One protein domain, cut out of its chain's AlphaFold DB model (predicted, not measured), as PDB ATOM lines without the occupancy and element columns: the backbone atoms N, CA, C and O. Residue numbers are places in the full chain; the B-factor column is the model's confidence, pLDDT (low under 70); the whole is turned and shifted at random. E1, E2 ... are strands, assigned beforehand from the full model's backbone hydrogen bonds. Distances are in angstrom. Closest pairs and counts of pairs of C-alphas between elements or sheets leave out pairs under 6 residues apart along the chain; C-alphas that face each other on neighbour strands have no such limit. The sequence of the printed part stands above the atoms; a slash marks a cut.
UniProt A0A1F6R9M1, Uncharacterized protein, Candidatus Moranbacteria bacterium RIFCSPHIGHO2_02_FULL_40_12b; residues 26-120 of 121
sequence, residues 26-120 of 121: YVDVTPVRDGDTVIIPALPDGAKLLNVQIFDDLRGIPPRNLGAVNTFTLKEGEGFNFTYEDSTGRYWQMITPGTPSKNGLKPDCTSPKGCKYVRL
ATOM      1  N   TYR A  26     -91.960  84.094 148.158       59.97
ATOM      2  CA  TYR A  26     -91.106  84.392 149.304       59.97
ATOM      3  C   TYR A  26     -91.884  84.407 150.627       59.97
ATOM      4  O   TYR A  26     -93.027  84.860 150.622       59.97
ATOM      5  N   VAL A  27     -91.302  83.932 151.738       59.44
ATOM      6  CA  VAL A  27     -91.988  83.881 153.053       59.44
ATOM      7  C   VAL A  27     -91.196  84.411 154.246       59.44
ATOM      8  O   VAL A  27     -89.965  84.399 154.259       59.44
ATOM      9  N   ASP A  28     -91.966  84.736 155.289       57.50
ATOM     10  CA  ASP A  28     -91.549  85.073 156.649       57.50
ATOM     11  C   ASP A  28     -91.225  83.806 157.471       57.50
ATOM     12  O   ASP A  28     -92.027  83.345 158.284       57.50
ATOM     13  N   VAL A  29     -90.055  83.200 157.263       59.69
ATOM     14  CA  VAL A  29     -89.528  82.170 158.176       59.69
ATOM     15  C   VAL A  29     -88.175  82.640 158.688       59.69
ATOM     16  O   VAL A  29     -87.260  82.859 157.897       59.69
ATOM     17  N   THR A  30     -88.057  82.801 160.008       64.62
ATOM     18  CA  THR A  30     -86.818  83.265 160.647       64.62
ATOM     19  C   THR A  30     -86.019  82.079 161.177       64.62
ATOM     20  O   THR A  30     -86.411  81.490 162.186       64.62
ATOM     21  N   PRO A  31     -84.912  81.704 160.525       67.44
ATOM     22  CA  PRO A  31     -83.964  80.750 161.082       67.44
ATOM     23  C   PRO A  31     -83.318  81.296 162.357       67.44
ATOM     24  O   PRO A  31     -83.005  82.482 162.455       67.44
ATOM     25  N   VAL A  32     -83.107  80.416 163.332       71.19
ATOM     26  CA  VAL A  32     -82.396  80.741 164.571       71.19
ATOM     27  C   VAL A  32     -80.908  80.514 164.344       71.19
ATOM     28  O   VAL A  32     -80.522  79.494 163.771       71.19
ATOM     29  N   ARG A  33     -80.072  81.455 164.789       74.00
ATOM     30  CA  ARG A  33     -78.614  81.324 164.760       74.00
ATOM     31  C   ARG A  33     -78.077  81.221 166.183       74.00
ATOM     32  O   ARG A  33     -78.342  82.101 166.996       74.00
ATOM     33  N   ASP A  34     -77.317  80.167 166.445       75.94
ATOM     34  CA  ASP A  34     -76.572  79.938 167.680       75.94
ATOM     35  C   ASP A  34     -75.089  79.775 167.323       75.94
ATOM     36  O   ASP A  34     -74.665  78.752 166.780       75.94
ATOM     37  N   GLY A  35     -74.315  80.847 167.505       82.44
ATOM     38  CA  GLY A  35     -72.950  80.940 166.985       82.44
ATOM     39  C   GLY A  35     -72.901  80.744 165.464       82.44
ATOM     40  O   GLY A  35     -73.503  81.506 164.702       82.44
ATOM     41  N   ASP A  36     -72.189  79.713 165.018       86.00
ATOM     42  CA  ASP A  36     -72.087  79.342 163.601       86.00
ATOM     43  C   ASP A  36     -73.187  78.374 163.153       86.00
ATOM     44  O   ASP A  36     -73.361  78.139 161.954       86.00
ATOM     45  N   THR A  37     -73.951  77.816 164.090       86.06
ATOM     46  CA  THR A  37     -75.037  76.886 163.799       86.06
ATOM     47  C   THR A  37     -76.314  77.639 163.465       86.06
ATOM     48  O   THR A  37     -76.728  78.573 164.149       86.06
ATOM     49  N   VAL A  38     -76.968  77.200 162.397       85.56
ATOM     50  CA  VAL A  38     -78.271  77.675 161.954       85.56
ATOM     51  C   VAL A  38     -79.279  76.547 162.089       85.56
ATOM     52  O   VAL A  38     -79.031  75.419 161.660       85.56
ATOM     53  N   ILE A  39     -80.436  76.877 162.652       85.81
ATOM     54  CA  ILE A  39     -81.575  75.980 162.806       85.81
ATOM     55  C   ILE A  39     -82.747  76.570 162.025       85.81
ATOM     56  O   ILE A  39     -83.204  77.681 162.305       85.81
ATOM     57  N   ILE A  40     -83.244  75.824 161.039       84.12
ATOM     58  CA  ILE A  40     -84.488  76.171 160.347       84.12
ATOM     59  C   ILE A  40     -85.645  75.761 161.266       84.12
ATOM     60  O   ILE A  40     -85.713  74.590 161.651       84.12
ATOM     61  N   PRO A  41     -86.541  76.690 161.650       76.56
ATOM     62  CA  PRO A  41     -87.674  76.372 162.507       76.56
ATOM     63  C   PRO A  41     -88.664  75.453 161.784       76.56
ATOM     64  O   PRO A  41     -88.566  75.214 160.578       76.56
ATOM     65  N   ALA A  42     -89.661  74.970 162.523       81.06
ATOM     66  CA  ALA A  42     -90.780  74.262 161.923       81.06
ATOM     67  C   ALA A  42     -91.414  75.112 160.808       81.06
ATOM     68  O   ALA A  42     -91.710  76.295 160.993       81.06
ATOM     69  N   LEU A  43     -91.586  74.498 159.641       80.25
ATOM     70  CA  LEU A  43     -92.298  75.101 158.522       80.25
ATOM     71  C   LEU A  43     -93.815  75.084 158.797       80.25
ATOM     72  O   LEU A  43     -94.255  74.330 159.666       80.25
ATOM     73  N   PRO A  44     -94.623  75.879 158.066       77.56
ATOM     74  CA  PRO A  44     -96.080  75.813 158.161       77.56
ATOM     75  C   PRO A  44     -96.621  74.386 157.996       77.56
ATOM     76  O   PRO A  44     -96.018  73.566 157.305       77.56
ATOM     77  N   ASP A  45     -97.779  74.092 158.586       79.81
ATOM     78  CA  ASP A  45     -98.351  72.744 158.552       79.81
ATOM     79  C   ASP A  45     -98.517  72.209 157.121       79.81
ATOM     80  O   ASP A  45     -99.055  72.867 156.224       79.81
ATOM     81  N   GLY A  46     -98.035  70.982 156.916       81.44
ATOM     82  CA  GLY A  46     -98.030  70.319 155.614       81.44
ATOM     83  C   GLY A  46     -96.964  70.831 154.640       81.44
ATOM     84  O   GLY A  46     -96.937  70.369 153.502       81.44
ATOM     85  N   ALA A  47     -96.084  71.744 155.060       86.44
ATOM     86  CA  ALA A  47     -94.941  72.161 154.264       86.44
ATOM     87  C   ALA A  47     -93.756  71.192 154.392       86.44
ATOM     88  O   ALA A  47     -93.508  70.592 155.441       86.44
ATOM     89  N   LYS A  48     -92.979  71.076 153.316       89.56
ATOM     90  CA  LYS A  48     -91.812  70.201 153.216       89.56
ATOM     91  C   LYS A  48     -90.579  70.994 152.813       89.56
ATOM     92  O   LYS A  48     -90.526  71.540 151.714       89.56
ATOM     93  N   LEU A  49     -89.556  70.991 153.669       89.94
ATOM     94  CA  LEU A  49     -88.245  71.540 153.326       89.94
ATOM     95  C   LEU A  49     -87.669  70.767 152.135       89.94
ATOM     96  O   LEU A  49     -87.631  69.538 152.151       89.94
ATOM     97  N   LEU A  50     -87.226  71.485 151.105       91.75
ATOM     98  CA  LEU A  50     -86.702  70.886 149.879       91.75
ATOM     99  C   LEU A  50     -85.181  70.960 149.827       91.75
ATOM    100  O   LEU A  50     -84.520  69.961 149.552       91.75
ATOM    101  N   ASN A  51     -84.626  72.145 150.067       91.62
ATOM    102  CA  ASN A  51     -83.193  72.363 149.954       91.62
ATOM    103  C   ASN A  51     -82.731  73.523 150.828       91.62
ATOM    104  O   ASN A  51     -83.382  74.564 150.863       91.62
ATOM    105  N   VAL A  52     -81.560  73.373 151.433       89.00
ATOM    106  CA  VAL A  52     -80.743  74.475 151.939       89.00
ATOM    107  C   VAL A  52     -79.570  74.673 150.993       89.00
ATOM    108  O   VAL A  52     -78.843  73.730 150.686       89.00
ATOM    109  N   GLN A  53     -79.370  75.902 150.545       87.19
ATOM    110  CA  GLN A  53     -78.230  76.308 149.742       87.19
ATOM    111  C   GLN A  53     -77.357  77.259 150.551       87.19
ATOM    112  O   GLN A  53     -77.853  78.260 151.061       87.19
ATOM    113  N   ILE A  54     -76.064  76.967 150.639       87.00
ATOM    114  CA  ILE A  54     -75.073  77.860 151.243       87.00
ATOM    115  C   ILE A  54     -74.263  78.503 150.125       87.00
ATOM    116  O   ILE A  54     -73.816  77.806 149.214       87.00
ATOM    117  N   PHE A  55     -74.077  79.814 150.208       80.25
ATOM    118  CA  PHE A  55     -73.333  80.618 149.245       80.25
ATOM    119  C   PHE A  55     -72.292  81.484 149.963       80.25
ATOM    120  O   PHE A  55     -72.464  81.841 151.125       80.25
ATOM    121  N   ASP A  56     -71.203  81.808 149.274       80.12
ATOM    122  CA  ASP A  56     -70.169  82.729 149.752       80.12
ATOM    123  C   ASP A  56     -69.870  83.713 148.621       80.12
ATOM    124  O   ASP A  56     -68.969  83.516 147.798       80.12
ATOM    125  N   ASP A  57     -70.704  84.750 148.556       69.75
ATOM    126  CA  ASP A  57     -70.630  85.774 147.513       69.75
ATOM    127  C   ASP A  57     -69.356  86.615 147.645       69.75
ATOM    128  O   ASP A  57     -68.831  87.106 146.647       69.75
ATOM    129  N   LEU A  58     -68.827  86.751 148.868       70.62
ATOM    130  CA  LEU A  58     -67.623  87.532 149.147       70.62
ATOM    131  C   LEU A  58     -66.381  86.892 148.530       70.62
ATOM    132  O   LEU A  58     -65.506  87.597 148.031       70.62
ATOM    133  N   ARG A  59     -66.298  85.559 148.569       78.75
ATOM    134  CA  ARG A  59     -65.162  84.803 148.024       78.75
ATOM    135  C   ARG A  59     -65.429  84.223 146.635       78.75
ATOM    136  O   ARG A  59     -64.539  83.589 146.073       78.75
ATOM    137  N   GLY A  60     -66.625  84.420 146.077       78.44
ATOM    138  CA  GLY A  60     -67.010  83.900 144.762       78.44
ATOM    139  C   GLY A  60     -67.052  82.369 144.694       78.44
ATOM    140  O   GLY A  60     -66.810  81.791 143.633       78.44
ATOM    141  N   ILE A  61     -67.311  81.697 145.819       79.62
ATOM    142  CA  ILE A  61     -67.355  80.231 145.875       79.62
ATOM    143  C   ILE A  61     -68.721  79.760 145.354       79.62
ATOM    144  O   ILE A  61     -69.750  80.286 145.791       79.62
ATOM    145  N   PRO A  62     -68.770  78.748 144.465       83.12
ATOM    146  CA  PRO A  62     -70.029  78.203 143.979       83.12
ATOM    147  C   PRO A  62     -70.954  77.751 145.120       83.12
ATOM    148  O   PRO A  62     -70.482  77.105 146.064       83.12
ATOM    149  N   PRO A  63     -72.270  78.020 145.033       85.44
ATOM    150  CA  PRO A  63     -73.203  77.593 146.064       85.44
ATOM    151  C   PRO A  63     -73.226  76.070 146.228       85.44
ATOM    152  O   PRO A  63     -73.251  75.326 145.244       85.44
ATOM    153  N   ARG A  64     -73.281  75.596 147.476       90.25
ATOM    154  CA  ARG A  64     -73.451  74.172 147.804       90.25
ATOM    155  C   ARG A  64     -74.872  73.885 148.261       90.25
ATOM    156  O   ARG A  64     -75.433  74.631 149.061       90.25
ATOM    157  N   ASN A  65     -75.431  72.776 147.793       92.56
ATOM    158  CA  ASN A  65     -76.742  72.295 148.218       92.56
ATOM    159  C   ASN A  65     -76.567  71.247 149.315       92.56
ATOM    160  O   ASN A  65     -75.800  70.301 149.149       92.56
ATOM    161  N   LEU A  66     -77.286  71.415 150.419       93.31
ATOM    162  CA  LEU A  66     -77.306  70.464 151.527       93.31
ATOM    163  C   LEU A  66     -78.531  69.540 151.488       93.31
ATOM    164  O   LEU A  66     -78.588  68.577 152.245       93.31
ATOM    165  N   GLY A  67     -79.513  69.813 150.622       93.44
ATOM    166  CA  GLY A  67     -80.793  69.109 150.626       93.44
ATOM    167  C   GLY A  67     -81.682  69.539 151.795       93.44
ATOM    168  O   GLY A  67     -81.538  70.641 152.329       93.44
ATOM    169  N   ALA A  68     -82.634  68.688 152.172       92.38
ATOM    170  CA  ALA A  68     -83.615  68.971 153.217       92.38
ATOM    171  C   ALA A  68     -83.018  68.797 154.626       92.38
ATOM    172  O   ALA A  68     -83.366  67.865 155.348       92.38
ATOM    173  N   VAL A  69     -82.105  69.694 155.004       93.81
ATOM    174  CA  VAL A  69     -81.493  69.734 156.339       93.81
ATOM    175  C   VAL A  69     -82.038  70.897 157.156       93.81
ATOM    176  O   VAL A  69     -82.106  72.033 156.708       93.81
ATOM    177  N   ASN A  70     -82.411  70.611 158.388       89.31
ATOM    178  CA  ASN A  70     -82.981  71.547 159.351       89.31
ATOM    179  C   ASN A  70     -81.929  72.148 160.298       89.31
ATOM    180  O   ASN A  70     -82.220  73.107 161.011       89.31
ATOM    181  N   THR A  71     -80.699  71.633 160.284       91.81
ATOM    182  CA  THR A  71     -79.574  72.175 161.053       91.81
ATOM    183  C   THR A  71     -78.290  72.083 160.240       91.81
ATOM    184  O   THR A  71     -78.014  71.054 159.626       91.81
ATOM    185  N   PHE A  72     -77.516  73.165 160.211       91.56
ATOM    186  CA  PHE A  72     -76.242  73.246 159.494       91.56
ATOM    187  C   PHE A  72     -75.366  74.360 160.069       91.56
ATOM    188  O   PHE A  72     -75.831  75.189 160.844       91.56
ATOM    189  N   THR A  73     -74.096  74.384 159.674       90.12
ATOM    190  CA  THR A  73     -73.122  75.380 160.135       90.12
ATOM    191  C   THR A  73     -72.712  76.290 158.982       90.12
ATOM    192  O   THR A  73     -72.494  75.815 157.862       90.12
ATOM    193  N   LEU A  74     -72.594  77.586 159.263       84.38
ATOM    194  CA  LEU A  74     -72.019  78.582 158.366       84.38
ATOM    195  C   LEU A  74     -70.577  78.863 158.762       84.38
ATOM    196  O   LEU A  74     -70.268  79.013 159.938       84.38
ATOM    197  N   LYS A  75     -69.699  78.988 157.776       86.44
ATOM    198  CA  LYS A  75     -68.377  79.581 157.980       86.44
ATOM    199  C   LYS A  75     -68.479  81.102 157.916       86.44
ATOM    200  O   LYS A  75     -69.430  81.659 157.367       86.44
ATOM    201  N   GLU A  76     -67.456  81.781 158.419       81.19
ATOM    202  CA  GLU A  76     -67.315  83.223 158.235       81.19
ATOM    203  C   GLU A  76     -67.431  83.587 156.746       81.19
ATOM    204  O   GLU A  76     -66.784  82.960 155.901       81.19
ATOM    205  N   GLY A  77     -68.259  84.585 156.429       73.44
ATOM    206  CA  GLY A  77     -68.538  85.035 155.061       73.44
ATOM    207  C   GLY A  77     -69.626  84.248 154.320       73.44
ATOM    208  O   GLY A  77     -70.105  84.724 153.294       73.44
ATOM    209  N   GLU A  78     -70.065  83.096 154.835       80.12
ATOM    210  CA  GLU A  78     -71.132  82.315 154.206       80.12
ATOM    211  C   GLU A  78     -72.525  82.866 154.552       80.12
ATOM    212  O   GLU A  78     -72.852  83.143 155.709       80.12
ATOM    213  N   GLY A  79     -73.370  82.973 153.528       79.50
ATOM    214  CA  GLY A  79     -74.811  83.154 153.632       79.50
ATOM    215  C   GLY A  79     -75.552  81.871 153.263       79.50
ATOM    216  O   GLY A  79     -74.974  80.914 152.748       79.50
ATOM    217  N   PHE A  80     -76.856  81.828 153.513       83.06
ATOM    218  CA  PHE A  80     -77.681  80.699 153.093       83.06
ATOM    219  C   PHE A  80     -79.062  81.132 152.637       83.06
ATOM    220  O   PHE A  80     -79.560  82.212 152.956       83.06
ATOM    221  N   ASN A  81     -79.682  80.235 151.887       81.81
ATOM    222  CA  ASN A  81     -81.069  80.287 151.492       81.81
ATOM    223  C   ASN A  81     -81.683  78.898 151.676       81.81
ATOM    224  O   ASN A  81     -80.971  77.898 151.633       81.81
ATOM    225  N   PHE A  82     -82.994  78.811 151.848       85.25
ATOM    226  CA  PHE A  82     -83.678  77.532 151.763       85.25
ATOM    227  C   PHE A  82     -84.983  77.649 150.997       85.25
ATOM    228  O   PHE A  82     -85.614  78.707 150.951       85.25
ATOM    229  N   THR A  83     -85.376  76.536 150.391       87.62
ATOM    230  CA  THR A  83     -86.642  76.384 149.691       87.62
ATOM    231  C   THR A  83     -87.479  75.298 150.334       87.62
ATOM    232  O   THR A  83     -86.958  74.292 150.820       87.62
ATOM    233  N   TYR A  84     -88.789  75.487 150.319       87.44
ATOM    234  CA  TYR A  84     -89.744  74.479 150.750       87.44
ATOM    235  C   TYR A  84     -90.972  74.476 149.842       87.44
ATOM    236  O   TYR A  84     -91.209  75.425 149.102       87.44
ATOM    237  N   GLU A  85     -91.741  73.403 149.889       89.00
ATOM    238  CA  GLU A  85     -93.039  73.275 149.232       89.00
ATOM    239  C   GLU A  85     -94.132  73.386 150.294       89.00
ATOM    240  O   GLU A  85     -94.015  72.746 151.336       89.00
ATOM    241  N   ASP A  86     -95.152  74.220 150.092       85.25
ATOM    242  CA  ASP A  86     -96.304  74.274 150.997       85.25
ATOM    243  C   ASP A  86     -97.292  73.125 150.739       85.25
ATOM    244  O   ASP A  86     -97.184  72.381 149.765       85.25
ATOM    245  N   SER A  87     -98.309  73.006 151.594       84.56
ATOM    246  CA  SER A  87     -99.348  71.978 151.473       84.56
ATOM    247  C   SER A  87    -100.185  72.062 150.186       84.56
ATOM    248  O   SER A  87    -100.924  71.132 149.872       84.56
ATOM    249  N   THR A  88    -100.072  73.154 149.423       86.94
ATOM    250  CA  THR A  88    -100.744  73.354 148.132       86.94
ATOM    251  C   THR A  88     -99.856  73.016 146.932       86.94
ATOM    252  O   THR A  88    -100.280  73.193 145.790       86.94
ATOM    253  N   GLY A  89     -98.626  72.548 147.172       84.31
ATOM    254  CA  GLY A  89     -97.639  72.259 146.135       84.31
ATOM    255  C   GLY A  89     -96.928  73.502 145.594       84.31
ATOM    256  O   GLY A  89     -96.336  73.472 144.513       84.31
ATOM    257  N   ARG A  90     -97.018  74.644 146.292       82.19
ATOM    258  CA  ARG A  90     -96.323  75.869 145.884       82.19
ATOM    259  C   ARG A  90     -94.947  75.918 146.509       82.19
ATOM    260  O   ARG A  90     -94.773  75.696 147.702       82.19
ATOM    261  N   TYR A  91     -93.984  76.297 145.688       82.38
ATOM    262  CA  TYR A  91     -92.604  76.460 146.100       82.38
ATOM    263  C   TYR A  91     -92.431  77.818 146.763       82.38
ATOM    264  O   TYR A  91     -92.931  78.830 146.262       82.38
ATOM    265  N   TRP A  92     -91.684  77.833 147.857       80.50
ATOM    266  CA  TRP A  92     -91.312  79.028 148.584       80.50
ATOM    267  C   TRP A  92     -89.806  79.089 148.830       80.50
ATOM    268  O   TRP A  92     -89.142  78.056 148.896       80.50
ATOM    269  N   GLN A  93     -89.266  80.300 148.947       78.94
ATOM    270  CA  GLN A  93     -87.866  80.596 149.232       78.94
ATOM    271  C   GLN A  93     -87.773  81.594 150.392       78.94
ATOM    272  O   GLN A  93     -88.579  82.520 150.495       78.94
ATOM    273  N   MET A  94     -86.787  81.411 151.268       75.38
ATOM    274  CA  MET A  94     -86.516  82.355 152.348       75.38
ATOM    275  C   MET A  94     -86.044  83.710 151.794       75.38
ATOM    276  O   MET A  94     -85.262  83.773 150.843       75.38
ATOM    277  N   ILE A  95     -86.485  84.795 152.435       69.00
ATOM    278  CA  ILE A  95     -85.888  86.125 152.281       69.00
ATOM    279  C   ILE A  95     -84.924  86.342 153.443       69.00
ATOM    280  O   ILE A  95     -85.273  86.153 154.605       69.00
ATOM    281  N   THR A  96     -83.712  86.769 153.128       66.69
ATOM    282  CA  THR A  96     -82.665  87.150 154.083       66.69
ATOM    283  C   THR A  96     -82.220  88.590 153.834       66.69
ATOM    284  O   THR A  96     -82.490  89.123 152.752       66.69
ATOM    285  N   PRO A  97     -81.475  89.219 154.763       62.91
ATOM    286  CA  PRO A  97     -80.919  90.555 154.533       62.91
ATOM    287  C   PRO A  97     -80.007  90.630 153.301       62.91
ATOM    288  O   PRO A  97     -79.917  91.675 152.670       62.91
ATOM    289  N   GLY A  98     -79.356  89.517 152.943       59.66
ATOM    290  CA  GLY A  98     -78.503  89.408 151.756       59.66
ATOM    291  C   GLY A  98     -79.243  89.018 150.473       59.66
ATOM    292  O   GLY A  98     -78.612  88.873 149.432       59.66
ATOM    293  N   THR A  99     -80.562  88.814 150.514       66.19
ATOM    294  CA  THR A  99     -81.311  88.448 149.306       66.19
ATOM    295  C   THR A  99     -81.327  89.633 148.326       66.19
ATOM    296  O   THR A  99     -81.638  90.753 148.722       66.19
ATOM    297  N   PRO A 100     -81.012  89.448 147.034       60.41
ATOM    298  CA  PRO A 100     -80.994  90.557 146.092       60.41
ATOM    299  C   PRO A 100     -82.388  91.163 145.889       60.41
ATOM    300  O   PRO A 100     -83.421  90.481 145.934       60.41
ATOM    301  N   SER A 101     -82.408  92.471 145.623       66.44
ATOM    302  CA  SER A 101     -83.626  93.161 145.201       66.44
ATOM    303  C   SER A 101     -84.086  92.624 143.844       66.44
ATOM    304  O   SER A 101     -83.268  92.379 142.956       66.44
ATOM    305  N   LYS A 102     -85.394  92.427 143.667       64.00
ATOM    306  CA  LYS A 102     -85.966  91.845 142.447       64.00
ATOM    307  C   LYS A 102     -87.277  92.527 142.087       64.00
ATOM    308  O   LYS A 102     -88.134  92.701 142.941       64.00
ATOM    309  N   ASN A 103     -87.448  92.882 140.813       72.69
ATOM    310  CA  ASN A 103     -88.690  93.455 140.271       72.69
ATOM    311  C   ASN A 103     -89.215  94.677 141.060       72.69
ATOM    312  O   ASN A 103     -90.411  94.772 141.327       72.69
ATOM    313  N   GLY A 104     -88.327  95.590 141.468       71.31
ATOM    314  CA  GLY A 104     -88.707  96.767 142.262       71.31
ATOM    315  C   GLY A 104     -89.037  96.460 143.728       71.31
ATOM    316  O   GLY A 104     -89.664  97.276 144.398       71.31
ATOM    317  N   LEU A 105     -88.642  95.288 144.229       68.75
ATOM    318  CA  LEU A 105     -88.785  94.896 145.626       68.75
ATOM    319  C   LEU A 105     -87.405  94.745 146.278       68.75
ATOM    320  O   LEU A 105     -86.517  94.144 145.673       68.75
ATOM    321  N   LYS A 106     -87.243  95.219 147.518       76.75
ATOM    322  CA  LYS A 106     -86.062  94.979 148.371       76.75
ATOM    323  C   LYS A 106     -86.434  94.151 149.604       76.75
ATOM    324  O   LYS A 106     -87.566  94.285 150.075       76.75
ATOM    325  N   PRO A 107     -85.529  93.326 150.151       71.19
ATOM    326  CA  PRO A 107     -85.728  92.767 151.479       71.19
ATOM    327  C   PRO A 107     -85.789  93.875 152.534       71.19
ATOM    328  O   PRO A 107     -84.945  94.766 152.575       71.19
ATOM    329  N   ASP A 108     -86.776  93.787 153.408       74.00
ATOM    330  CA  ASP A 108     -86.919  94.540 154.642       74.00
ATOM    331  C   ASP A 108     -86.911  93.541 155.794       74.00
ATOM    332  O   ASP A 108     -87.837  92.745 155.946       74.00
ATOM    333  N   CYS A 109     -85.843  93.592 156.583       70.75
ATOM    334  CA  CYS A 109     -85.591  92.715 157.722       70.75
ATOM    335  C   CYS A 109     -85.712  93.449 159.060       70.75
ATOM    336  O   CYS A 109     -85.151  93.009 160.058       70.75
ATOM    337  N   THR A 110     -86.400  94.594 159.093       70.69
ATOM    338  CA  THR A 110     -86.593  95.372 160.327       70.69
ATOM    339  C   THR A 110     -87.534  94.687 161.324       70.69
ATOM    340  O   THR A 110     -87.556  95.034 162.503       70.69
ATOM    341  N   SER A 111     -88.305  93.695 160.868       55.34
ATOM    342  CA  SER A 111     -89.214  92.911 161.700       55.34
ATOM    343  C   SER A 111     -88.478  91.783 162.437       55.34
ATOM    344  O   SER A 111     -87.754  91.013 161.804       55.34
ATOM    345  N   PRO A 112     -88.751  91.560 163.737       47.66
ATOM    346  CA  PRO A 112     -88.238  90.393 164.458       47.66
ATOM    347  C   PRO A 112     -88.844  89.067 163.966       47.66
ATOM    348  O   PRO A 112     -88.397  88.001 164.376       47.66
ATOM    349  N   LYS A 113     -89.875  89.116 163.107       44.19
ATOM    350  CA  LYS A 113     -90.510  87.935 162.497       44.19
ATOM    351  C   LYS A 113     -89.840  87.481 161.197       44.19
ATOM    352  O   LYS A 113     -90.250  86.457 160.653       44.19
ATOM    353  N   GLY A 114     -88.840  88.218 160.710       53.34
ATOM    354  CA  GLY A 114     -88.066  87.866 159.522       53.34
ATOM    355  C   GLY A 114     -88.047  88.964 158.468       53.34
ATOM    356  O   GLY A 114     -88.529  90.077 158.687       53.34
ATOM    357  N   CYS A 115     -87.467  88.634 157.316       63.91
ATOM    358  CA  CYS A 115     -87.400  89.535 156.179       63.91
ATOM    359  C   CYS A 115     -88.595  89.351 155.250       63.91
ATOM    360  O   CYS A 115     -88.953  88.227 154.914       63.91
ATOM    361  N   LYS A 116     -89.132  90.460 154.749       63.81
ATOM    362  CA  LYS A 116     -90.172  90.495 153.715       63.81
ATOM    363  C   LYS A 116     -89.705  91.315 152.522       63.81
ATOM    364  O   LYS A 116     -88.828  92.157 152.661       63.81
ATOM    365  N   TYR A 117     -90.309  91.135 151.354       67.69
ATOM    366  CA  TYR A 117     -90.096  92.067 150.251       67.69
ATOM    367  C   TYR A 117     -90.993  93.295 150.432       67.69
ATOM    368  O   TYR A 117     -92.209  93.167 150.559       67.69
ATOM    369  N   VAL A 118     -90.400  94.485 150.401       69.56
ATOM    370  CA  VAL A 118     -91.112  95.768 150.330       69.56
ATOM    371  C   VAL A 118     -90.825  96.439 148.995       69.56
ATOM    372  O   VAL A 118     -89.779  96.195 148.392       69.56
ATOM    373  N   ARG A 119     -91.752  97.273 148.512       75.44
ATOM    374  CA  ARG A 119     -91.506  98.071 147.306       75.44
ATOM    375  C   ARG A 119     -90.359  99.048 147.546       75.44
ATOM    376  O   ARG A 119     -90.248  99.609 148.631       75.44
ATOM    377  N   LEU A 120     -89.516  99.195 146.530       69.06
ATOM    378  CA  LEU A 120     -88.623 100.332 146.372       69.06
ATOM    379  C   LEU A 120     -89.497 101.493 145.899       69.06
ATOM    380  O   LEU A 120     -89.924 101.522 144.744       69.06
TER     381      LEU A 120
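What this domain is: This is residues 26 to 120 of the 121 residues of an uncharacterized protein of Candidatus Moranbacteria bacterium RIFCSPHIGHO2_02_FULL_40_12b (UniProt A0A1F6R9M1). A strongly twisted sheet of four strands and a small sheet of three stand only partly face to face, splayed like a V, and a separate hairpin, E8 and E9, is set off past the open side of the V, crosswise to the long strands E3 and E6. The printed part has 95 residues with no named helix and nine named strands, E1 to E9 in order along the chain. The larger sheet has the order E4, E3, E6, E7 and the smaller E1, E2, E5, both antiparallel throughout, as is the pair E8 and E9. The class is all strand; the whole is compact, with a radius of gyration of the C-alphas of 13.3 A and spans of 36 by 32 by 24 A.

Where its parts are: E1 is residues 32 to 34, its first C-alpha at (-82.396, 80.741, 164.571), and E2 is residues 37 to 39; each is 6.7 A long. E3, residues 48 to 56, is the longest strand at 25.2 A and begins at C-alpha 48 (-91.812, 70.201, 153.216). E4, residues 61 to 67, is 18.1 A long, and E5 is residues 71 to 73, 7.3 A. E6, residues 79 to 85, measures 21.2 A, and E7, residues 91 to 94, 10.5 A. E8, residues 105 to 111, is 16.2 A long. E9, residues 114 to 119, is 16.3 A long and ends at C-alpha 119 (-91.506, 98.071, 147.306).

How they stand to each other: In the larger sheet E3 and E6 are inner strands, antiparallel at 161 degrees, with N 53 and O 81 2.8 A apart. E4, an edge strand, forms a hairpin with E3, N 66 and O 52 being 2.8 A apart. E7, the other edge, forms a hairpin with E6, with N 92 and O 84 at 2.8 A. Residues 26 to 27 pair parallel with residues 93 to 94 of E7. In the smaller sheet E1 and E2 form a hairpin, with N 32 and O 39 at 2.9 A, and E2 pairs with E5 through N 38 and O 72 at 2.8 A. E3 and E5 are apart. E8 and E9 form a hairpin at 140 degrees, with N 108 and O 116 at 2.7 A. E7 and E9 are only just apart, 8.2 A at the closest.

The domain as a whole: The C-alphas of Arg 59 and Thr 88 are the two farthest apart, 37.4 A. The printed part has no cut. No link is long; E2 to E3 and E7 to E8 are short and the others tight. Mean pLDDT of the printed part is 77.4; it is under 70 at residues 26 to 31, 57, 95 to 102, 105, 111 to 118 and 120.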